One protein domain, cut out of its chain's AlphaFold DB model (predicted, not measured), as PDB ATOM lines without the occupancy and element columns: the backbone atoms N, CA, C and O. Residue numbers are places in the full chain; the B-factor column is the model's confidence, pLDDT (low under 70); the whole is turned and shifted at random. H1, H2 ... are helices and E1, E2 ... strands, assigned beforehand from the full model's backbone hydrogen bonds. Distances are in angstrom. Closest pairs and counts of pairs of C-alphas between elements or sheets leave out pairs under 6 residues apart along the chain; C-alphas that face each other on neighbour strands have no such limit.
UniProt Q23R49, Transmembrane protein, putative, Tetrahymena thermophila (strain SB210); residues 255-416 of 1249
ATOM      1  N   ASP A 255      33.063  22.898  31.861       93.19
ATOM      2  CA  ASP A 255      32.280  23.631  30.858       93.19
ATOM      3  C   ASP A 255      31.626  24.935  31.325       93.19
ATOM      4  O   ASP A 255      31.186  25.717  30.477       93.19
ATOM      5  N   ASN A 256      31.650  25.201  32.635       96.75
ATOM      6  CA  ASN A 256      31.206  26.462  33.229       96.75
ATOM      7  C   ASN A 256      31.913  27.670  32.592       96.75
ATOM      8  O   ASN A 256      33.095  27.610  32.247       96.75
ATOM      9  N   MET A 257      31.203  28.790  32.513       97.62
ATOM     10  CA  MET A 257      31.727  30.075  32.056       97.62
ATOM     11  C   MET A 257      31.951  30.997  33.258       97.62
ATOM     12  O   MET A 257      31.212  30.927  34.239       97.62
ATOM     13  N   TYR A 258      32.953  31.873  33.199       97.81
ATOM     14  CA  TYR A 258      33.396  32.647  34.361       97.81
ATOM     15  C   TYR A 258      33.421  34.154  34.095       97.81
ATOM     16  O   TYR A 258      33.780  34.598  33.005       97.81
ATOM     17  N   LEU A 259      33.041  34.945  35.098       97.50
ATOM     18  CA  LEU A 259      32.920  36.406  35.027       97.50
ATOM     19  C   LEU A 259      33.421  37.050  36.320       97.50
ATOM     20  O   LEU A 259      33.196  36.504  37.396       97.50
ATOM     21  N   MET A 260      34.016  38.240  36.240       97.81
ATOM     22  CA  MET A 260      34.310  39.077  37.406       97.81
ATOM     23  C   MET A 260      33.775  40.489  37.213       97.81
ATOM     24  O   MET A 260      34.012  41.102  36.173       97.81
ATOM     25  N   CYS A 261      33.119  41.016  38.243       96.75
ATOM     26  CA  CYS A 261      32.475  42.324  38.238       96.75
ATOM     27  C   CYS A 261      32.971  43.199  39.401       96.75
ATOM     28  O   CYS A 261      33.236  42.695  40.497       96.75
ATOM     29  N   LEU A 262      33.084  44.508  39.169       96.44
ATOM     30  CA  LEU A 262      33.557  45.503  40.138       96.44
ATOM     31  C   LEU A 262      32.379  46.063  40.951       96.44
ATOM     32  O   LEU A 262      31.594  46.861  40.437       96.44
ATOM     33  N   LYS A 263      32.242  45.681  42.228       94.06
ATOM     34  CA  LYS A 263      31.055  46.027  43.040       94.06
ATOM     35  C   LYS A 263      30.908  47.538  43.273       94.06
ATOM     36  O   LYS A 263      29.792  48.048  43.240       94.06
ATOM     37  N   LYS A 264      32.028  48.257  43.428       92.69
ATOM     38  CA  LYS A 264      32.067  49.730  43.558       92.69
ATOM     39  C   LYS A 264      31.673  50.473  42.267       92.69
ATOM     40  O   LYS A 264      31.274  51.626  42.340       92.69
ATOM     41  N   GLU A 265      31.746  49.824  41.102       92.75
ATOM     42  CA  GLU A 265      31.453  50.416  39.786       92.75
ATOM     43  C   GLU A 265      30.197  49.780  39.166       92.75
ATOM     44  O   GLU A 265      30.242  49.241  38.063       92.75
ATOM     45  N   ASN A 266      29.078  49.760  39.903       90.94
ATOM     46  CA  ASN A 266      27.793  49.192  39.455       90.94
ATOM     47  C   ASN A 266      27.868  47.758  38.888       90.94
ATOM     48  O   ASN A 266      27.036  47.351  38.083       90.94
ATOM     49  N   ASN A 267      28.835  46.956  39.344       94.75
ATOM     50  CA  ASN A 267      29.122  45.620  38.819       94.75
ATOM     51  C   ASN A 267      29.524  45.599  37.334       94.75
ATOM     52  O   ASN A 267      29.194  44.657  36.609       94.75
ATOM     53  N   ARG A 268      30.282  46.605  36.889       95.75
ATOM     54  CA  ARG A 268      30.984  46.601  35.603       95.75
ATOM     55  C   ARG A 268      31.876  45.367  35.448       95.75
ATOM     56  O   ARG A 268      32.602  45.011  36.379       95.75
ATOM     57  N   ILE A 269      31.836  44.724  34.280       96.62
ATOM     58  CA  ILE A 269      32.647  43.540  33.964       96.62
ATOM     59  C   ILE A 269      34.132  43.930  33.878       96.62
ATOM     60  O   ILE A 269      34.541  44.735  33.045       96.62
ATOM     61  N   ALA A 270      34.962  43.316  34.721       95.81
ATOM     62  CA  ALA A 270      36.419  43.448  34.690       95.81
ATOM     63  C   ALA A 270      37.060  42.408  33.761       95.81
ATOM     64  O   ALA A 270      37.921  42.736  32.941       95.81
ATOM     65  N   ILE A 271      36.636  41.146  33.866       96.94
ATOM     66  CA  ILE A 271      37.097  40.051  33.007       96.94
ATOM     67  C   ILE A 271      35.989  39.012  32.811       96.94
ATOM     68  O   ILE A 271      35.101  38.869  33.653       96.94
ATOM     69  N   GLN A 272      36.048  38.295  31.693       97.25
ATOM     70  CA  GLN A 272      35.028  37.350  31.250       97.25
ATOM     71  C   GLN A 272      35.647  36.186  30.478       97.25
ATOM     72  O   GLN A 272      36.697  36.332  29.848       97.25
ATOM     73  N   ASP A 273      34.983  35.040  30.509       97.06
ATOM     74  CA  ASP A 273      35.336  33.867  29.722       97.06
ATOM     75  C   ASP A 273      34.986  34.029  28.225       97.06
ATOM     76  O   ASP A 273      34.033  34.713  27.832       97.06
ATOM     77  N   LYS A 274      35.769  33.349  27.379       96.19
ATOM     78  CA  LYS A 274      35.694  33.395  25.914       96.19
ATOM     79  C   LYS A 274      34.406  32.769  25.367       96.19
ATOM     80  O   LYS A 274      33.921  33.225  24.329       96.19
ATOM     81  N   LYS A 275      33.819  31.767  26.044       96.31
ATOM     82  CA  LYS A 275      32.495  31.220  25.692       96.31
ATOM     83  C   LYS A 275      31.401  32.235  26.029       96.31
ATOM     84  O   LYS A 275      30.594  32.536  25.154       96.31
ATOM     85  N   PHE A 276      31.394  32.807  27.241       96.94
ATOM     86  CA  PHE A 276      30.353  33.770  27.651       96.94
ATOM     87  C   PHE A 276      30.285  34.969  26.702       96.94
ATOM     88  O   PHE A 276      29.213  35.302  26.196       96.94
ATOM     89  N   TYR A 277      31.440  35.572  26.407       97.50
ATOM     90  CA  TYR A 277      31.532  36.671  25.451       97.50
ATOM     91  C   TYR A 277      30.964  36.276  24.080       97.50
ATOM     92  O   TYR A 277      30.134  37.003  23.540       97.50
ATOM     93  N   ARG A 278      31.328  35.101  23.544       96.50
ATOM     94  CA  ARG A 278      30.804  34.599  22.260       96.50
ATOM     95  C   ARG A 278      29.288  34.378  22.261       96.50
ATOM     96  O   ARG A 278      28.651  34.721  21.271       96.50
ATOM     97  N   TYR A 279      28.717  33.841  23.341       94.88
ATOM     98  CA  TYR A 279      27.277  33.569  23.433       94.88
ATOM     99  C   TYR A 279      26.426  34.828  23.651       94.88
ATOM    100  O   TYR A 279      25.347  34.930  23.066       94.88
ATOM    101  N   ILE A 280      26.877  35.769  24.490       96.06
ATOM    102  CA  ILE A 280      26.044  36.891  24.955       96.06
ATOM    103  C   ILE A 280      26.424  38.239  24.326       96.06
ATOM    104  O   ILE A 280      25.521  39.015  24.021       96.06
ATOM    105  N   LEU A 281      27.710  38.536  24.102       96.25
ATOM    106  CA  LEU A 281      28.175  39.910  23.836       96.25
ATOM    107  C   LEU A 281      28.761  40.136  22.431       96.25
ATOM    108  O   LEU A 281      28.530  41.188  21.841       96.25
ATOM    109  N   ASN A 282      29.440  39.147  21.847       96.19
ATOM    110  CA  ASN A 282      30.204  39.265  20.594       96.19
ATOM    111  C   ASN A 282      29.381  39.680  19.351       96.19
ATOM    112  O   ASN A 282      29.959  39.960  18.307       96.19
ATOM    113  N   LYS A 283      28.042  39.709  19.426       94.69
ATOM    114  CA  LYS A 283      27.201  40.252  18.345       94.69
ATOM    115  C   LYS A 283      27.177  41.792  18.321       94.69
ATOM    116  O   LYS A 283      26.993  42.360  17.249       94.69
ATOM    117  N   TYR A 284      27.327  42.446  19.474       95.00
ATOM    118  CA  TYR A 284      27.079  43.887  19.636       95.00
ATOM    119  C   TYR A 284      28.243  44.657  20.280       95.00
ATOM    120  O   TYR A 284      28.235  45.882  20.257       95.00
ATOM    121  N   PHE A 285      29.237  43.959  20.840       96.12
ATOM    122  CA  PHE A 285      30.378  44.556  21.538       96.12
ATOM    123  C   PHE A 285      31.679  43.889  21.112       96.12
ATOM    124  O   PHE A 285      31.749  42.660  21.042       96.12
ATOM    125  N   SER A 286      32.733  44.684  20.933       95.25
ATOM    126  CA  SER A 286      34.111  44.193  20.959       95.25
ATOM    127  C   SER A 286      34.522  43.732  22.365       95.25
ATOM    128  O   SER A 286      33.889  44.057  23.374       95.25
ATOM    129  N   GLN A 287      35.647  43.020  22.463       92.62
ATOM    130  CA  GLN A 287      36.215  42.582  23.744       92.62
ATOM    131  C   GLN A 287      36.554  43.757  24.689       92.62
ATOM    132  O   GLN A 287      36.511  43.582  25.908       92.62
ATOM    133  N   SER A 288      36.866  44.949  24.162       92.38
ATOM    134  CA  SER A 288      37.124  46.153  24.968       92.38
ATOM    135  C   SER A 288      35.842  46.825  25.460       92.38
ATOM    136  O   SER A 288      35.757  47.167  26.638       92.38
ATOM    137  N   GLU A 289      34.826  46.968  24.607       95.25
ATOM    138  CA  GLU A 289      33.520  47.535  24.994       95.25
ATOM    139  C   GLU A 289      32.785  46.624  25.982       95.25
ATOM    140  O   GLU A 289      32.146  47.097  26.919       95.25
ATOM    141  N   ALA A 290      32.965  45.306  25.864       94.00
ATOM    142  CA  ALA A 290      32.418  44.333  26.803       94.00
ATOM    143  C   ALA A 290      32.911  44.514  28.262       94.00
ATOM    144  O   ALA A 290      32.279  43.994  29.176       94.00
ATOM    145  N   LYS A 291      33.992  45.277  28.505       93.31
ATOM    146  CA  LYS A 291      34.442  45.682  29.856       93.31
ATOM    147  C   LYS A 291      33.744  46.935  30.410       93.31
ATOM    148  O   LYS A 291      34.032  47.349  31.531       93.31
ATOM    149  N   GLN A 292      32.883  47.588  29.636       94.69
ATOM    150  CA  GLN A 292      32.080  48.736  30.085       94.69
ATOM    151  C   GLN A 292      30.687  48.296  30.561       94.69
ATOM    152  O   GLN A 292      30.104  48.933  31.431       94.69
ATOM    153  N   VAL A 293      30.209  47.161  30.047       95.69
ATOM    154  CA  VAL A 293      28.964  46.472  30.411       95.69
ATOM    155  C   VAL A 293      28.830  46.280  31.928       95.69
ATOM    156  O   VAL A 293      29.741  45.758  32.577       95.69
ATOM    157  N   PHE A 294      27.671  46.629  32.491       95.75
ATOM    158  CA  PHE A 294      27.307  46.340  33.883       95.75
ATOM    159  C   PHE A 294      26.548  45.014  33.959       95.75
ATOM    160  O   PHE A 294      25.539  44.843  33.281       95.75
ATOM    161  N   ILE A 295      26.950  44.065  34.811       95.50
ATOM    162  CA  ILE A 295      26.227  42.780  34.884       95.50
ATOM    163  C   ILE A 295      24.790  42.948  35.420       95.50
ATOM    164  O   ILE A 295      23.953  42.098  35.141       95.50
ATOM    165  N   SER A 296      24.468  44.047  36.123       92.31
ATOM    166  CA  SER A 296      23.094  44.374  36.541       92.31
ATOM    167  C   SER A 296      22.194  44.890  35.412       92.31
ATOM    168  O   SER A 296      20.979  44.836  35.567       92.31
ATOM    169  N   SER A 297      22.728  45.325  34.264       90.56
ATOM    170  CA  SER A 297      21.895  45.623  33.083       90.56
ATOM    171  C   SER A 297      21.483  44.346  32.330       90.56
ATOM    172  O   SER A 297      20.458  44.317  31.647       90.56
ATOM    173  N   ILE A 298      22.262  43.267  32.491       93.50
ATOM    174  CA  ILE A 298      22.029  41.963  31.855       93.50
ATOM    175  C   ILE A 298      21.289  41.003  32.804       93.50
ATOM    176  O   ILE A 298      20.400  40.278  32.365       93.50
ATOM    177  N   ILE A 299      21.613  40.999  34.100       94.81
ATOM    178  CA  ILE A 299      21.014  40.153  35.148       94.81
ATOM    179  C   ILE A 299      20.441  41.081  36.243       94.81
ATOM    180  O   ILE A 299      21.124  41.355  37.233       94.81
ATOM    181  N   PRO A 300      19.202  41.596  36.107       90.81
ATOM    182  CA  PRO A 300      18.720  42.727  36.917       90.81
ATOM    183  C   PRO A 300      18.661  42.441  38.423       90.81
ATOM    184  O   PRO A 300      19.016  43.280  39.248       90.81
ATOM    185  N   ILE A 301      18.296  41.212  38.796       92.00
ATOM    186  CA  ILE A 301      18.226  40.786  40.199       92.00
ATOM    187  C   ILE A 301      19.610  40.600  40.853       92.00
ATOM    188  O   ILE A 301      19.702  40.439  42.069       92.00
ATOM    189  N   PHE A 302      20.712  40.650  40.092       94.12
ATOM    190  CA  PHE A 302      22.055  40.375  40.614       94.12
ATOM    191  C   PHE A 302      22.451  41.304  41.771       94.12
ATOM    192  O   PHE A 302      23.031  40.836  42.749       94.12
ATOM    193  N   LYS A 303      22.067  42.589  41.725       91.69
ATOM    194  CA  LYS A 303      22.297  43.529  42.838       91.69
ATOM    195  C   LYS A 303      21.578  43.113  44.130       91.69
ATOM    196  O   LYS A 303      22.131  43.302  45.207       91.69
ATOM    197  N   MET A 304      20.391  42.507  44.038       92.06
ATOM    198  CA  MET A 304      19.669  41.970  45.201       92.06
ATOM    199  C   MET A 304      20.319  40.677  45.712       92.06
ATOM    200  O   MET A 304      20.552  40.529  46.913       92.06
ATOM    201  N   LEU A 305      20.700  39.772  44.802       94.06
ATOM    202  CA  LEU A 305      21.416  38.539  45.144       94.06
ATOM    203  C   LEU A 305      22.770  38.822  45.815       94.06
ATOM    204  O   LEU A 305      23.123  38.139  46.765       94.06
ATOM    205  N   GLN A 306      23.492  39.874  45.427       93.12
ATOM    206  CA  GLN A 306      24.722  40.297  46.112       93.12
ATOM    207  C   GLN A 306      24.520  40.817  47.548       93.12
ATOM    208  O   GLN A 306      25.512  40.960  48.266       93.12
ATOM    209  N   VAL A 307      23.291  41.155  47.950       92.31
ATOM    210  CA  VAL A 307      22.971  41.679  49.290       92.31
ATOM    211  C   VAL A 307      22.338  40.605  50.177       92.31
ATOM    212  O   VAL A 307      22.652  40.549  51.362       92.31
ATOM    213  N   LYS A 308      21.470  39.751  49.618       94.00
ATOM    214  CA  LYS A 308      20.710  38.733  50.372       94.00
ATOM    215  C   LYS A 308      21.030  37.274  50.015       94.00
ATOM    216  O   LYS A 308      20.537  36.370  50.681       94.00
ATOM    217  N   GLY A 309      21.805  37.028  48.962       93.50
ATOM    218  CA  GLY A 309      22.178  35.685  48.516       93.50
ATOM    219  C   GLY A 309      23.347  35.088  49.305       93.50
ATOM    220  O   GLY A 309      24.232  35.789  49.793       93.50
ATOM    221  N   ILE A 310      23.362  33.761  49.387       94.94
ATOM    222  CA  ILE A 310      24.414  32.952  49.995       94.94
ATOM    223  C   ILE A 310      25.484  32.680  48.932       94.94
ATOM    224  O   ILE A 310      25.202  32.131  47.866       94.94
ATOM    225  N   GLN A 311      26.734  33.041  49.220       94.44
ATOM    226  CA  GLN A 311      27.840  32.797  48.293       94.44
ATOM    227  C   GLN A 311      28.041  31.295  48.043       94.44
ATOM    228  O   GLN A 311      27.919  30.473  48.949       94.44
ATOM    229  N   GLY A 312      28.351  30.932  46.800       93.06
ATOM    230  CA  GLY A 312      28.478  29.545  46.356       93.06
ATOM    231  C   GLY A 312      27.156  28.789  46.158       93.06
ATOM    232  O   GLY A 312      27.180  27.743  45.513       93.06
ATOM    233  N   GLN A 313      26.010  29.308  46.620       95.75
ATOM    234  CA  GLN A 313      24.704  28.761  46.245       95.75
ATOM    235  C   GLN A 313      24.468  28.964  44.739       95.75
ATOM    236  O   GLN A 313      24.852  29.987  44.168       95.75
ATOM    237  N   GLN A 314      23.840  27.982  44.091       97.12
ATOM    238  CA  GLN A 314      23.421  28.084  42.697       97.12
ATOM    239  C   GLN A 314      22.056  28.781  42.605       97.12
ATOM    240  O   GLN A 314      21.096  28.376  43.260       97.12
ATOM    241  N   TYR A 315      21.979  29.804  41.761       96.94
ATOM    242  CA  TYR A 315      20.783  30.566  41.422       96.94
ATOM    243  C   TYR A 315      20.406  30.323  39.964       96.94
ATOM    244  O   TYR A 315      21.279  30.179  39.110       96.94
ATOM    245  N   GLU A 316      19.106  30.312  39.677       97.12
ATOM    246  CA  GLU A 316      18.540  30.233  38.329       97.12
ATOM    247  C   GLU A 316      17.651  31.455  38.103       97.12
ATOM    248  O   GLU A 316      16.723  31.668  38.875       97.12
ATOM    249  N   THR A 317      17.936  32.293  37.106       96.19
ATOM    250  CA  THR A 317      17.202  33.556  36.901       96.19
ATOM    251  C   THR A 317      17.269  34.046  35.449       96.19
ATOM    252  O   THR A 317      17.791  33.348  34.578       96.19
ATOM    253  N   LEU A 318      16.726  35.231  35.163       94.56
ATOM    254  CA  LEU A 318      16.715  35.816  33.820       94.56
ATOM    255  C   LEU A 318      17.991  36.599  33.481       94.56
ATOM    256  O   LEU A 318      18.509  37.373  34.287       94.56
ATOM    257  N   LEU A 319      18.440  36.426  32.238       95.62
ATOM    258  CA  LEU A 319      19.521  37.153  31.582       95.62
ATOM    259  C   LEU A 319      18.982  37.787  30.291       95.62
ATOM    260  O   LEU A 319      18.438  37.093  29.432       95.62
ATOM    261  N   PHE A 320      19.156  39.095  30.128       92.75
ATOM    262  CA  PHE A 320      18.695  39.865  28.971       92.75
ATOM    263  C   PHE A 320      19.886  40.284  28.113       92.75
ATOM    264  O   PHE A 320      20.718  41.064  28.565       92.75
ATOM    265  N   GLN A 321      19.975  39.811  26.869       94.44
ATOM    266  CA  GLN A 321      21.040  40.244  25.957       94.44
ATOM    267  C   GLN A 321      20.842  41.728  25.571       94.44
ATOM    268  O   GLN A 321      19.813  42.039  24.960       94.44
ATOM    269  N   PRO A 322      21.787  42.637  25.889       92.62
ATOM    270  CA  PRO A 322      21.732  44.026  25.437       92.62
ATOM    271  C   PRO A 322      22.131  44.126  23.957       92.62
ATOM    272  O   PRO A 322      22.896  43.298  23.459       92.62
ATOM    273  N   GLN A 323      21.602  45.129  23.256       91.31
ATOM    274  CA  GLN A 323      21.783  45.346  21.815       91.31
ATOM    275  C   GLN A 323      22.760  46.488  21.492       91.31
ATOM    276  O   GLN A 323      23.276  46.547  20.379       91.31
ATOM    277  N   ASN A 324      23.015  47.391  22.445       92.12
ATOM    278  CA  ASN A 324      23.975  48.491  22.323       92.12
ATOM    279  C   ASN A 324      24.609  48.852  23.688       92.12
ATOM    280  O   ASN A 324      24.271  48.269  24.721       92.12
ATOM    281  N   ILE A 325      25.558  49.797  23.692       91.62
ATOM    282  CA  ILE A 325      26.346  50.150  24.886       91.62
ATOM    283  C   ILE A 325      25.587  50.985  25.923       91.62
ATOM    284  O   ILE A 325      25.820  50.821  27.118       91.62
ATOM    285  N   GLU A 326      24.634  51.809  25.496       90.19
ATOM    286  CA  GLU A 326      23.740  52.561  26.384       90.19
ATOM    287  C   GLU A 326      22.857  51.586  27.177       90.19
ATOM    288  O   GLU A 326      22.829  51.608  28.404       90.19
ATOM    289  N   GLU A 327      22.237  50.621  26.488       88.31
ATOM    290  CA  GLU A 327      21.454  49.539  27.095       88.31
ATOM    291  C   GLU A 327      22.259  48.683  28.081       88.31
ATOM    292  O   GLU A 327      21.682  48.137  29.024       88.31
ATOM    293  N   ALA A 328      23.562  48.526  27.833       90.38
ATOM    294  CA  ALA A 328      24.458  47.709  28.643       90.38
ATOM    295  C   ALA A 328      25.088  48.459  29.834       90.38
ATOM    296  O   ALA A 328      25.570  47.808  30.767       90.38
ATOM    297  N   THR A 329      25.077  49.793  29.821       90.62
ATOM    298  CA  THR A 329      25.596  50.660  30.895       90.62
ATOM    299  C   THR A 329      24.490  51.319  31.726       90.62
ATOM    300  O   THR A 329      24.765  51.862  32.795       90.62
ATOM    301  N   LEU A 330      23.224  51.236  31.303       87.44
ATOM    302  CA  LEU A 330      22.087  51.713  32.089       87.44
ATOM    303  C   LEU A 330      21.849  50.799  33.304       87.44
ATOM    304  O   LEU A 330      21.608  49.598  33.168       87.44
ATOM    305  N   ASP A 331      21.909  51.370  34.509       80.50
ATOM    306  CA  ASP A 331      21.682  50.626  35.749       80.50
ATOM    307  C   ASP A 331      20.186  50.356  35.958       80.50
ATOM    308  O   ASP A 331      19.430  51.196  36.451       80.50
ATOM    309  N   LEU A 332      19.754  49.166  35.543       72.69
ATOM    310  CA  LEU A 332      18.368  48.721  35.630       72.69
ATOM    311  C   LEU A 332      17.992  48.359  37.066       72.69
ATOM    312  O   LEU A 332      17.923  47.188  37.443       72.69
ATOM    313  N   SER A 333      17.675  49.379  37.861       66.12
ATOM    314  CA  SER A 333      16.865  49.169  39.055       66.12
ATOM    315  C   SER A 333      15.530  48.536  38.644       66.12
ATOM    316  O   SER A 333      14.885  48.944  37.674       66.12
ATOM    317  N   THR A 334      15.087  47.525  39.389       64.12
ATOM    318  CA  THR A 334      13.895  46.718  39.061       64.12
ATOM    319  C   THR A 334      12.570  47.473  39.258       64.12
ATOM    320  O   THR A 334      11.509  46.861  39.229       64.12
ATOM    321  N   ALA A 335      12.639  48.787  39.486       61.94
ATOM    322  CA  ALA A 335      11.529  49.720  39.642       61.94
ATOM    323  C   ALA A 335      11.369  50.673  38.434       61.94
ATOM    324  O   ALA A 335      10.452  51.487  38.415       61.94
ATOM    325  N   ASN A 336      12.259  50.619  37.436       69.75
ATOM    326  CA  ASN A 336      12.183  51.487  36.259       69.75
ATOM    327  C   ASN A 336      11.196  50.925  35.213       69.75
ATOM    328  O   ASN A 336      11.395  49.821  34.708       69.75
ATOM    329  N   GLN A 337      10.186  51.704  34.806       69.69
ATOM    330  CA  GLN A 337       9.233  51.319  33.749       69.69
ATOM    331  C   GLN A 337       9.904  50.976  32.401       69.69
ATOM    332  O   GLN A 337       9.367  50.183  31.628       69.69
ATOM    333  N   GLN A 338      11.102  51.499  32.115       69.88
ATOM    334  CA  GLN A 338      11.875  51.130  30.921       69.88
ATOM    335  C   GLN A 338      12.279  49.647  30.926       69.88
ATOM    336  O   GLN A 338      12.246  49.005  29.876       69.88
ATOM    337  N   PHE A 339      12.586  49.071  32.099       74.25
ATOM    338  CA  PHE A 339      12.911  47.646  32.227       74.25
ATOM    339  C   PHE A 339      11.772  46.770  31.689       74.25
ATOM    340  O   PHE A 339      12.011  45.848  30.912       74.25
ATOM    341  N   ILE A 340      10.528  47.128  32.013       69.94
ATOM    342  CA  ILE A 340       9.314  46.441  31.560       69.94
ATOM    343  C   ILE A 340       9.233  46.408  30.025       69.94
ATOM    344  O   ILE A 340       9.026  45.350  29.431       69.94
ATOM    345  N   GLN A 341       9.447  47.552  29.368       72.25
ATOM    346  CA  GLN A 341       9.415  47.655  27.902       72.25
ATOM    347  C   GLN A 341      10.562  46.894  27.217       72.25
ATOM    348  O   GLN A 341      10.468  46.555  26.037       72.25
ATOM    349  N   MET A 342      11.649  46.636  27.944       72.75
ATOM    350  CA  MET A 342      12.800  45.877  27.463       72.75
ATOM    351  C   MET A 342      12.623  44.364  27.638       72.75
ATOM    352  O   MET A 342      13.132  43.613  26.807       72.75
ATOM    353  N   VAL A 343      11.863  43.907  28.644       76.50
ATOM    354  CA  VAL A 343      11.519  42.482  28.821       76.50
ATOM    355  C   VAL A 343      10.826  41.924  27.576       76.50
ATOM    356  O   VAL A 343      11.211  40.862  27.100       76.50
ATOM    357  N   SER A 344       9.849  42.639  27.008       74.44
ATOM    358  CA  SER A 344       9.105  42.165  25.828       74.44
ATOM    359  C   SER A 344       9.892  42.246  24.513       74.44
ATOM    360  O   SER A 344       9.617  41.477  23.595       74.44
ATOM    361  N   LYS A 345      10.875  43.153  24.405       81.44
ATOM    362  CA  LYS A 345      11.619  43.428  23.158       81.44
ATOM    363  C   LYS A 345      12.975  42.720  23.040       81.44
ATOM    364  O   LYS A 345      13.520  42.647  21.937       81.44
ATOM    365  N   ARG A 346      13.571  42.241  24.138       85.31
ATOM    366  CA  ARG A 346      14.926  41.652  24.138       85.31
ATOM    367  C   ARG A 346      14.920  40.123  24.061       85.31
ATOM    368  O   ARG A 346      13.949  39.452  24.396       85.31
ATOM    369  N   LYS A 347      16.063  39.553  23.661       90.69
ATOM    370  CA  LYS A 347      16.310  38.111  23.784       90.69
ATOM    371  C   LYS A 347      16.562  37.764  25.251       90.69
ATOM    372  O   LYS A 347      17.574  38.180  25.819       90.69
ATOM    373  N   ILE A 348      15.633  37.007  25.832       92.38
ATOM    374  CA  ILE A 348      15.715  36.506  27.205       92.38
ATOM    375  C   ILE A 348      16.368  35.120  27.206       92.38
ATOM    376  O   ILE A 348      16.063  34.256  26.379       92.38
ATOM    377  N   TYR A 349      17.251  34.904  28.168       96.12
ATOM    378  CA  TYR A 349      17.898  33.638  28.466       96.12
ATOM    379  C   TYR A 349      17.643  33.287  29.933       96.12
ATOM    380  O   TYR A 349      17.580  34.162  30.795       96.12
ATOM    381  N   LEU A 350      17.536  31.998  30.222       96.75
ATOM    382  CA  LEU A 350      17.550  31.448  31.569       96.75
ATOM    383  C   LEU A 350      19.008  31.131  31.921       96.75
ATOM    384  O   LEU A 350      19.648  30.331  31.232       96.75
ATOM    385  N   ILE A 351      19.554  31.787  32.945       97.81
ATOM    386  CA  ILE A 351      20.931  31.588  33.413       97.81
ATOM    387  C   ILE A 351      20.945  30.846  34.748       97.81
ATOM    388  O   ILE A 351      20.238  31.226  35.678       97.81
ATOM    389  N   LYS A 352      21.811  29.833  34.864       97.88
ATOM    390  CA  LYS A 352      22.200  29.222  36.141       97.88
ATOM    391  C   LYS A 352      23.620  29.620  36.500       97.88
ATOM    392  O   LYS A 352      24.532  29.401  35.701       97.88
ATOM    393  N   PHE A 353      23.819  30.167  37.693       97.94
ATOM    394  CA  PHE A 353      25.135  30.577  38.179       97.94
ATOM    395  C   PHE A 353      25.243  30.500  39.704       97.94
ATOM    396  O   PHE A 353      24.252  30.675  40.404       97.94
ATOM    397  N   SER A 354      26.450  30.295  40.225       97.56
ATOM    398  CA  SER A 354      26.799  30.659  41.604       97.56
ATOM    399  C   SER A 354      27.660  31.924  41.607       97.56
ATOM    400  O   SER A 354      28.248  32.288  40.583       97.56
ATOM    401  N   PHE A 355      27.726  32.625  42.742       96.75
ATOM    402  CA  PHE A 355      28.590  33.797  42.894       96.75
ATOM    403  C   PHE A 355      29.417  33.757  44.181       96.75
ATOM    404  O   PHE A 355      29.007  33.180  45.187       96.75
ATOM    405  N   TYR A 356      30.578  34.409  44.143       96.19
ATOM    406  CA  TYR A 356      31.536  34.520  45.245       96.19
ATOM    407  C   TYR A 356      31.996  35.976  45.340       96.19
ATOM    408  O   TYR A 356      32.293  36.594  44.316       96.19
ATOM    409  N   GLN A 357      32.041  36.555  46.540       94.81
ATOM    410  CA  GLN A 357      32.432  37.956  46.737       94.81
ATOM    411  C   GLN A 357      33.814  38.029  47.376       94.81
ATOM    412  O   GLN A 357      34.129  37.282  48.300       94.81
ATOM    413  N   ILE A 358      34.639  38.953  46.891       92.31
ATOM    414  CA  ILE A 358      35.970  39.212  47.441       92.31
ATOM    415  C   ILE A 358      35.984  40.673  47.848       92.31
ATOM    416  O   ILE A 358      36.043  41.559  46.996       92.31
ATOM    417  N   GLU A 359      35.886  40.912  49.151       92.25
ATOM    418  CA  GLU A 359      35.783  42.252  49.715       92.25
ATOM    419  C   GLU A 359      36.898  42.493  50.730       92.25
ATOM    420  O   GLU A 359      37.097  41.732  51.675       92.25
ATOM    421  N   ASN A 360      37.639  43.573  50.511       90.31
ATOM    422  CA  ASN A 360      38.549  44.164  51.476       90.31
ATOM    423  C   ASN A 360      38.464  45.697  51.377       90.31
ATOM    424  O   ASN A 360      37.733  46.238  50.548       90.31
ATOM    425  N   GLU A 361      39.203  46.401  52.233       89.12
ATOM    426  CA  GLU A 361      39.216  47.872  52.297       89.12
ATOM    427  C   GLU A 361      39.476  48.527  50.925       89.12
ATOM    428  O   GLU A 361      38.861  49.537  50.572       89.12
ATOM    429  N   ILE A 362      40.362  47.921  50.128       92.31
ATOM    430  CA  ILE A 362      40.830  48.460  48.853       92.31
ATOM    431  C   ILE A 362      39.832  48.111  47.740       92.31
ATOM    432  O   ILE A 362      39.262  49.007  47.110       92.31
ATOM    433  N   ILE A 363      39.554  46.820  47.530       93.56
ATOM    434  CA  ILE A 363      38.763  46.324  46.394       93.56
ATOM    435  C   ILE A 363      37.556  45.484  46.837       93.56
ATOM    436  O   ILE A 363      37.627  44.705  47.788       93.56
ATOM    437  N   GLN A 364      36.443  45.633  46.114       95.31
ATOM    438  CA  GLN A 364      35.230  44.828  46.276       95.31
ATOM    439  C   GLN A 364      34.817  44.265  44.917       95.31
ATOM    440  O   GLN A 364      34.545  45.011  43.971       95.31
ATOM    441  N   LEU A 365      34.789  42.941  44.825       95.62
ATOM    442  CA  LEU A 365      34.582  42.181  43.599       95.62
ATOM    443  C   LEU A 365      33.452  41.175  43.789       95.62
ATOM    444  O   LEU A 365      33.205  40.690  44.895       95.62
ATOM    445  N   THR A 366      32.814  40.776  42.695       96.62
ATOM    446  CA  THR A 366      32.015  39.546  42.668       96.62
ATOM    447  C   THR A 366      32.378  38.728  41.440       96.62
ATOM    448  O   THR A 366      32.377  39.236  40.321       96.62
ATOM    449  N   GLN A 367      32.717  37.463  41.662       97.56
ATOM    450  CA  GLN A 367      32.962  36.472  40.623       97.56
ATOM    451  C   GLN A 367      31.697  35.633  40.435       97.56
ATOM    452  O   GLN A 367      31.063  35.260  41.420       97.56
ATOM    453  N   LEU A 368      31.332  35.342  39.187       97.69
ATOM    454  CA  LEU A 368      30.232  34.447  38.840       97.69
ATOM    455  C   LEU A 368      30.798  33.199  38.159       97.69
ATOM    456  O   LEU A 368      31.647  33.299  37.269       97.69
ATOM    457  N   GLN A 369      30.278  32.040  38.549       97.81
ATOM    458  CA  GLN A 369      30.473  30.756  37.885       97.81
ATOM    459  C   GLN A 369      29.144  30.362  37.245       97.81
ATOM    460  O   GLN A 369      28.214  29.927  37.921       97.81
ATOM    461  N   VAL A 370      29.042  30.544  35.934       97.94
ATOM    462  CA  VAL A 370      27.841  30.286  35.140       97.94
ATOM    463  C   VAL A 370      27.862  28.840  34.656       97.94
ATOM    464  O   VAL A 370      28.687  28.478  33.819       97.94
ATOM    465  N   SER A 371      26.957  28.010  35.168       97.44
ATOM    466  CA  SER A 371      26.875  26.587  34.824       97.44
ATOM    467  C   SER A 371      25.992  26.304  33.609       97.44
ATOM    468  O   SER A 371      26.169  25.286  32.948       97.44
ATOM    469  N   GLN A 372      25.009  27.163  33.320       97.25
ATOM    470  CA  GLN A 372      24.098  26.982  32.187       97.25
ATOM    471  C   GLN A 372      23.578  28.331  31.683       97.25
ATOM    472  O   GLN A 372      23.255  29.209  32.479       97.25
ATOM    473  N   ILE A 373      23.440  28.466  30.365       97.31
ATOM    474  CA  ILE A 373      22.657  29.521  29.712       97.31
ATOM    475  C   ILE A 373      21.747  28.824  28.696       97.31
ATOM    476  O   ILE A 373      22.243  28.131  27.811       97.31
ATOM    477  N   LYS A 374      20.427  28.993  28.818       96.44
ATOM    478  CA  LYS A 374      19.425  28.432  27.896       96.44
ATOM    479  C   LYS A 374      18.614  29.572  27.264       96.44
ATOM    480  O   LYS A 374      18.015  30.342  28.012       96.44
ATOM    481  N   PRO A 375      18.558  29.718  25.927       95.38
ATOM    482  CA  PRO A 375      17.693  30.716  25.296       95.38
ATOM    483  C   PRO A 375      16.216  30.377  25.530       95.38
ATOM    484  O   PRO A 375      15.806  29.225  25.376       95.38
ATOM    485  N   LEU A 376      15.409  31.383  25.870       93.94
ATOM    486  CA  LEU A 376      13.958  31.247  25.984       93.94
ATOM    487  C   LEU A 376      13.326  31.688  24.660       93.94
ATOM    488  O   LEU A 376      13.119  32.876  24.418       93.94
ATOM    489  N   LEU A 377      13.083  30.722  23.769       88.50
ATOM    490  CA  LEU A 377      12.470  30.964  22.457       88.50
ATOM    491  C   LEU A 377      10.938  30.920  22.543       88.50
ATOM    492  O   LEU A 377      10.281  31.893  22.173       88.50
ATOM    493  N   ASP A 378      10.411  29.826  23.097       88.19
ATOM    494  CA  ASP A 378       8.991  29.584  23.382       88.19
ATOM    495  C   ASP A 378       8.387  30.642  24.328       88.19
ATOM    496  O   ASP A 378       9.046  31.135  25.248       88.19
ATOM    497  N   ILE A 379       7.123  30.998  24.082       82.81
ATOM    498  CA  ILE A 379       6.348  31.987  24.836       82.81
ATOM    499  C   ILE A 379       5.996  31.456  26.231       82.81
ATOM    500  O   ILE A 379       6.152  32.188  27.207       82.81
ATOM    501  N   ASN A 380       5.614  30.184  26.365       84.19
ATOM    502  CA  ASN A 380       5.228  29.612  27.659       84.19
ATOM    503  C   ASN A 380       6.437  29.502  28.601       84.19
ATOM    504  O   ASN A 380       6.397  29.973  29.737       84.19
ATOM    505  N   SER A 381       7.576  29.049  28.075       86.88
ATOM    506  CA  SER A 381       8.874  29.071  28.758       86.88
ATOM    507  C   SER A 381       9.296  30.480  29.209       86.88
ATOM    508  O   SER A 381       9.956  30.609  30.239       86.88
ATOM    509  N   LYS A 382       8.922  31.551  28.483       86.56
ATOM    510  CA  LYS A 382       9.115  32.942  28.948       86.56
ATOM    511  C   LYS A 382       8.128  33.307  30.056       86.56
ATOM    512  O   LYS A 382       8.570  33.859  31.062       86.56
ATOM    513  N   LYS A 383       6.831  32.998  29.901       83.88
ATOM    514  CA  LYS A 383       5.777  33.254  30.905       83.88
ATOM    515  C   LYS A 383       6.163  32.633  32.259       83.88
ATOM    516  O   LYS A 383       6.182  33.339  33.267       83.88
ATOM    517  N   ASP A 384       6.587  31.370  32.286       86.62
ATOM    518  CA  ASP A 384       6.986  30.685  33.525       86.62
ATOM    519  C   ASP A 384       8.323  31.168  34.098       86.62
ATOM    520  O   ASP A 384       8.453  31.342  35.312       86.62
ATOM    521  N   ALA A 385       9.311  31.476  33.254       89.31
ATOM    522  CA  ALA A 385      10.556  32.070  33.734       89.31
ATOM    523  C   ALA A 385      10.341  33.489  34.311       89.31
ATOM    524  O   ALA A 385      10.998  33.854  35.284       89.31
ATOM    525  N   LEU A 386       9.379  34.260  33.785       86.88
ATOM    526  CA  LEU A 386       8.953  35.552  34.340       86.88
ATOM    527  C   LEU A 386       8.161  35.402  35.648       86.88
ATOM    528  O   LEU A 386       8.392  36.178  36.577       86.88
ATOM    529  N   ARG A 387       7.297  34.383  35.780       86.38
ATOM    530  CA  ARG A 387       6.642  34.026  37.057       86.38
ATOM    531  C   ARG A 387       7.682  33.698  38.136       86.38
ATOM    532  O   ARG A 387       7.629  34.257  39.230       86.38
ATOM    533  N   ASN A 388       8.681  32.878  37.808       89.19
ATOM    534  CA  ASN A 388       9.780  32.545  38.720       89.19
ATOM    535  C   ASN A 388      10.645  33.770  39.064       89.19
ATOM    536  O   ASN A 388      10.992  33.971  40.226       89.19
ATOM    537  N   PHE A 389      10.935  34.639  38.090       89.88
ATOM    538  CA  PHE A 389      11.642  35.902  38.322       89.88
ATOM    539  C   PHE A 389      10.876  36.831  39.278       89.88
ATOM    540  O   PHE A 389      11.464  37.373  40.210       89.88
ATOM    541  N   LYS A 390       9.552  36.948  39.117       86.38
ATOM    542  CA  LYS A 390       8.652  37.697  40.010       86.38
ATOM    543  C   LYS A 390       8.684  37.168  41.451       86.38
ATOM    544  O   LYS A 390       8.782  37.963  42.382       86.38
ATOM    545  N   ILE A 391       8.692  35.846  41.647       88.94
ATOM    546  CA  ILE A 391       8.863  35.227  42.978       88.94
ATOM    547  C   ILE A 391      10.228  35.594  43.584       88.94
ATOM    548  O   ILE A 391      10.305  35.966  44.755       88.94
ATOM    549  N   GLN A 392      11.301  35.550  42.793       90.00
ATOM    550  CA  GLN A 392      12.646  35.897  43.266       90.00
ATOM    551  C   GLN A 392      12.781  37.386  43.616       90.00
ATOM    552  O   GLN A 392      13.427  37.714  44.608       90.00
ATOM    553  N   LEU A 393      12.153  38.291  42.856       87.81
ATOM    554  CA  LEU A 393      12.124  39.717  43.199       87.81
ATOM    555  C   LEU A 393      11.504  39.932  44.586       87.81
ATOM    556  O   LEU A 393      12.112  40.609  45.407       87.81
ATOM    557  N   HIS A 394      10.375  39.287  44.900       87.31
ATOM    558  CA  HIS A 394       9.799  39.326  46.255       87.31
ATOM    559  C   HIS A 394      10.711  38.705  47.321       87.31
ATOM    560  O   HIS A 394      10.800  39.229  48.427       87.31
ATOM    561  N   GLN A 395      11.419  37.618  47.000       91.12
ATOM    562  CA  GLN A 395      12.332  36.954  47.936       91.12
ATOM    563  C   GLN A 395      13.563  37.810  48.292       91.12
ATOM    564  O   GLN A 395      14.022  37.779  49.437       91.12
ATOM    565  N   TYR A 396      14.120  38.556  47.329       91.12
ATOM    566  CA  TYR A 396      15.415  39.234  47.487       91.12
ATOM    567  C   TYR A 396      15.347  40.773  47.558       91.12
ATOM    568  O   TYR A 396      16.325  41.392  47.981       91.12
ATOM    569  N   ALA A 397      14.220  41.410  47.226       86.25
ATOM    570  CA  ALA A 397      14.040  42.857  47.376       86.25
ATOM    571  C   ALA A 397      13.954  43.306  48.848       86.25
ATOM    572  O   ALA A 397      13.641  42.523  49.745       86.25
ATOM    573  N   ASN A 398      14.236  44.586  49.110       82.25
ATOM    574  CA  ASN A 398      14.011  45.224  50.413       82.25
ATOM    575  C   ASN A 398      12.567  45.737  50.519       82.25
ATOM    576  O   ASN A 398      11.954  46.020  49.495       82.25
ATOM    577  N   GLU A 399      12.038  45.896  51.735       77.44
ATOM    578  CA  GLU A 399      10.624  46.243  51.973       77.44
ATOM    579  C   GLU A 399      10.190  47.533  51.254       77.44
ATOM    580  O   GLU A 399       9.153  47.549  50.591       77.44
ATOM    581  N   ASP A 400      11.029  48.574  51.253       72.56
ATOM    582  CA  ASP A 400      10.781  49.812  50.495       72.56
ATOM    583  C   ASP A 400      10.683  49.580  48.979       72.56
ATOM    584  O   ASP A 400       9.919  50.243  48.282       72.56
ATOM    585  N   SER A 401      11.437  48.607  48.457       70.56
ATOM    586  CA  SER A 401      11.408  48.221  47.043       70.56
ATOM    587  C   SER A 401      10.169  47.397  46.681       70.56
ATOM    588  O   SER A 401       9.771  47.408  45.519       70.56
ATOM    589  N   VAL A 402       9.529  46.714  47.642       71.81
ATOM    590  CA  VAL A 402       8.318  45.906  47.395       71.81
ATOM    591  C   VAL A 402       7.144  46.777  46.935       71.81
ATOM    592  O   VAL A 402       6.355  46.332  46.104       71.81
ATOM    593  N   LYS A 403       7.068  48.041  47.379       70.31
ATOM    594  CA  LYS A 403       6.050  49.001  46.911       70.31
ATOM    595  C   LYS A 403       6.167  49.271  45.410       70.31
ATOM    596  O   LYS A 403       5.191  49.139  44.688       70.31
ATOM    597  N   ASN A 404       7.371  49.537  44.911       68.12
ATOM    598  CA  ASN A 404       7.581  49.764  43.475       68.12
ATOM    599  C   ASN A 404       7.452  48.458  42.659       68.12
ATOM    600  O   ASN A 404       7.235  48.491  41.449       68.12
ATOM    601  N   LEU A 405       7.567  47.295  43.312       69.75
ATOM    602  CA  LEU A 405       7.330  46.000  42.682       69.75
ATOM    603  C   LEU A 405       5.839  45.678  42.491       69.75
ATOM    604  O   LEU A 405       5.559  44.811  41.669       69.75
ATOM    605  N   SER A 406       4.874  46.329  43.161       69.94
ATOM    606  CA  SER A 406       3.449  46.087  42.856       69.94
ATOM    607  C   SER A 406       3.065  46.621  41.473       69.94
ATOM    608  O   SER A 406       2.490  45.879  40.687       69.94
ATOM    609  N   GLU A 407       3.513  47.825  41.104       70.94
ATOM    610  CA  GLU A 407       3.321  48.359  39.744       70.94
ATOM    611  C   GLU A 407       3.973  47.460  38.676       70.94
ATOM    612  O   GLU A 407       3.378  47.167  37.635       70.94
ATOM    613  N   LEU A 408       5.179  46.945  38.963       69.62
ATOM    614  CA  LEU A 408       5.849  45.954  38.117       69.62
ATOM    615  C   LEU A 408       5.020  44.662  37.998       69.62
ATOM    616  O   LEU A 408       4.934  44.074  36.921       69.62
ATOM    617  N   ASN A 409       4.417  44.205  39.099       68.88
ATOM    618  CA  ASN A 409       3.642  42.969  39.160       68.88
ATOM    619  C   ASN A 409       2.359  43.034  38.340       68.88
ATOM    620  O   ASN A 409       2.054  42.042  37.674       68.88
ATOM    621  N   ASP A 410       1.645  44.154  38.407       75.19
ATOM    622  CA  ASP A 410       0.376  44.359  37.712       75.19
ATOM    623  C   ASP A 410       0.617  44.509  36.205       75.19
ATOM    624  O   ASP A 410      -0.067  43.881  35.394       75.19
ATOM    625  N   TYR A 411       1.681  45.219  35.807       72.38
ATOM    626  CA  TYR A 411       2.082  45.247  34.401       72.38
ATOM    627  C   TYR A 411       2.539  43.863  33.914       72.38
ATOM    628  O   TYR A 411       2.108  43.434  32.844       72.38
ATOM    629  N   LEU A 412       3.383  43.138  34.665       71.44
ATOM    630  CA  LEU A 412       3.838  41.791  34.282       71.44
ATOM    631  C   LEU A 412       2.665  40.818  34.101       71.44
ATOM    632  O   LEU A 412       2.680  40.050  33.140       71.44
ATOM    633  N   ASN A 413       1.645  40.888  34.963       76.06
ATOM    634  CA  ASN A 413       0.388  40.162  34.770       76.06
ATOM    635  C   ASN A 413      -0.261  40.558  33.431       76.06
ATOM    636  O   ASN A 413      -0.505  39.688  32.599       76.06
ATOM    637  N   SER A 414      -0.400  41.860  33.151       79.69
ATOM    638  CA  SER A 414      -1.003  42.343  31.899       79.69
ATOM    639  C   SER A 414      -0.247  41.948  30.615       79.69
ATOM    640  O   SER A 414      -0.864  41.879  29.554       79.69
ATOM    641  N   ILE A 415       1.068  41.671  30.664       71.00
ATOM    642  CA  ILE A 415       1.807  41.099  29.513       71.00
ATOM    643  C   ILE A 415       1.407  39.637  29.304       71.00
ATOM    644  O   ILE A 415       1.156  39.216  28.173       71.00
ATOM    645  N   ILE A 416       1.377  38.861  30.392       70.25
ATOM    646  CA  ILE A 416       1.026  37.438  30.366       70.25
ATOM    647  C   ILE A 416      -0.403  37.292  29.823       70.25
ATOM    648  O   ILE A 416      -0.596  36.626  28.813       70.25
TER     649      ILE A 416
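This is residues 255 to 416 of the 1249 residues of the protein "Transmembrane protein, putative" of Tetrahymena thermophila (strain SB210) (UniProt Q23R49). A strongly twisted, curled sheet of five strands arches over the short helices H2 and H3, with H6 packed on its E3 end and H7 folded back along H6. H1 packs on E1 at the far side, and the long hairpin E4 and E5 makes much of the sheet. The printed part has 162 residues, in the order E1 E2 H1 H2 H3 E3 H4 H5 E4 E5 H6 H7; the class is mixed, helices and strands. The sheet's order is E2 E1 E5 E4 E3, antiparallel throughout. The whole is compact, with a radius of gyration of the C-alphas of 15.1 A and spans of 42 by 35 by 29 A.

The strands are E1, residues 257 to 262, beginning at C-alpha 257 (31.727, 30.075, 32.056); E2, 268 to 272; E3, 314 to 320, 18.7 A long; E4, 348 to 359, 30.7 A; and E5, 364 to 375, 30.8 A. E4 bends by 66 degrees at residue 352 and E5 by 69 degrees at residue 371. The helices are H1, 274 to 281; H2, 295 to 298; H3, 302 to 308; H4, 325 to 329; H5, 337 to 345, 13.4 A; H6, 379 to 396, 25.5 A; and H7, 399 to 416, 25.2 A, with a kink of 36 degrees near residue 407. H7 ends at C-alpha 416 (1.026, 37.438, 30.366).

In the hairpin E4 and E5, N 356 and O 367 are 2.9 A apart, within hydrogen-bond range, as are N 259 and O 368 of E1 and E5 at 3.1 A, N 260 and O 271 of the hairpin E1 and E2 at 2.9 A, and N 317 and O 351 of E3 and E4 at 2.9 A. H6 is on the sheet, over E4 and E3, at a height of 7.5 A; its closest C-alphas with E3 are Phe 389 and Thr 317, 6.2 A. H6 and H7, a helical hairpin, touch at a shallow tilt of 10 degrees, opposite ways, closest at the C-alphas of Lys 383 and Ile 416, 6.4 A. H7 touches H5 with residues 408 to 412 alone, closest at the C-alphas of Leu 408 and Ile 340, 7.4 A. H1 is on the sheet at a height of 7.7 A. H2 stands at the sheet's level and touches H4, closest at the C-alphas of Ser 297 and Ala 328, 5.5 A. H3 only grazes the sheet with residues 302 to 306. Every O i to N i+4 pair is within hydrogen-bond range in H1, H4 and H6, against 2 of 3 in H3, 3 of 5 in H5 and 10 of 14 in H7; H2 is too short for such a pair.

The C-alphas of Glu 361 and Asn 380, the two farthest apart, are 45.8 A from each other. The printed part has no cut, and the link H1 to H2, 13 residues, is long. The mean pLDDT of the printed part is 89.0; residues 333 to 338, 340, 404 to 406 and 408 to 409 are under 70.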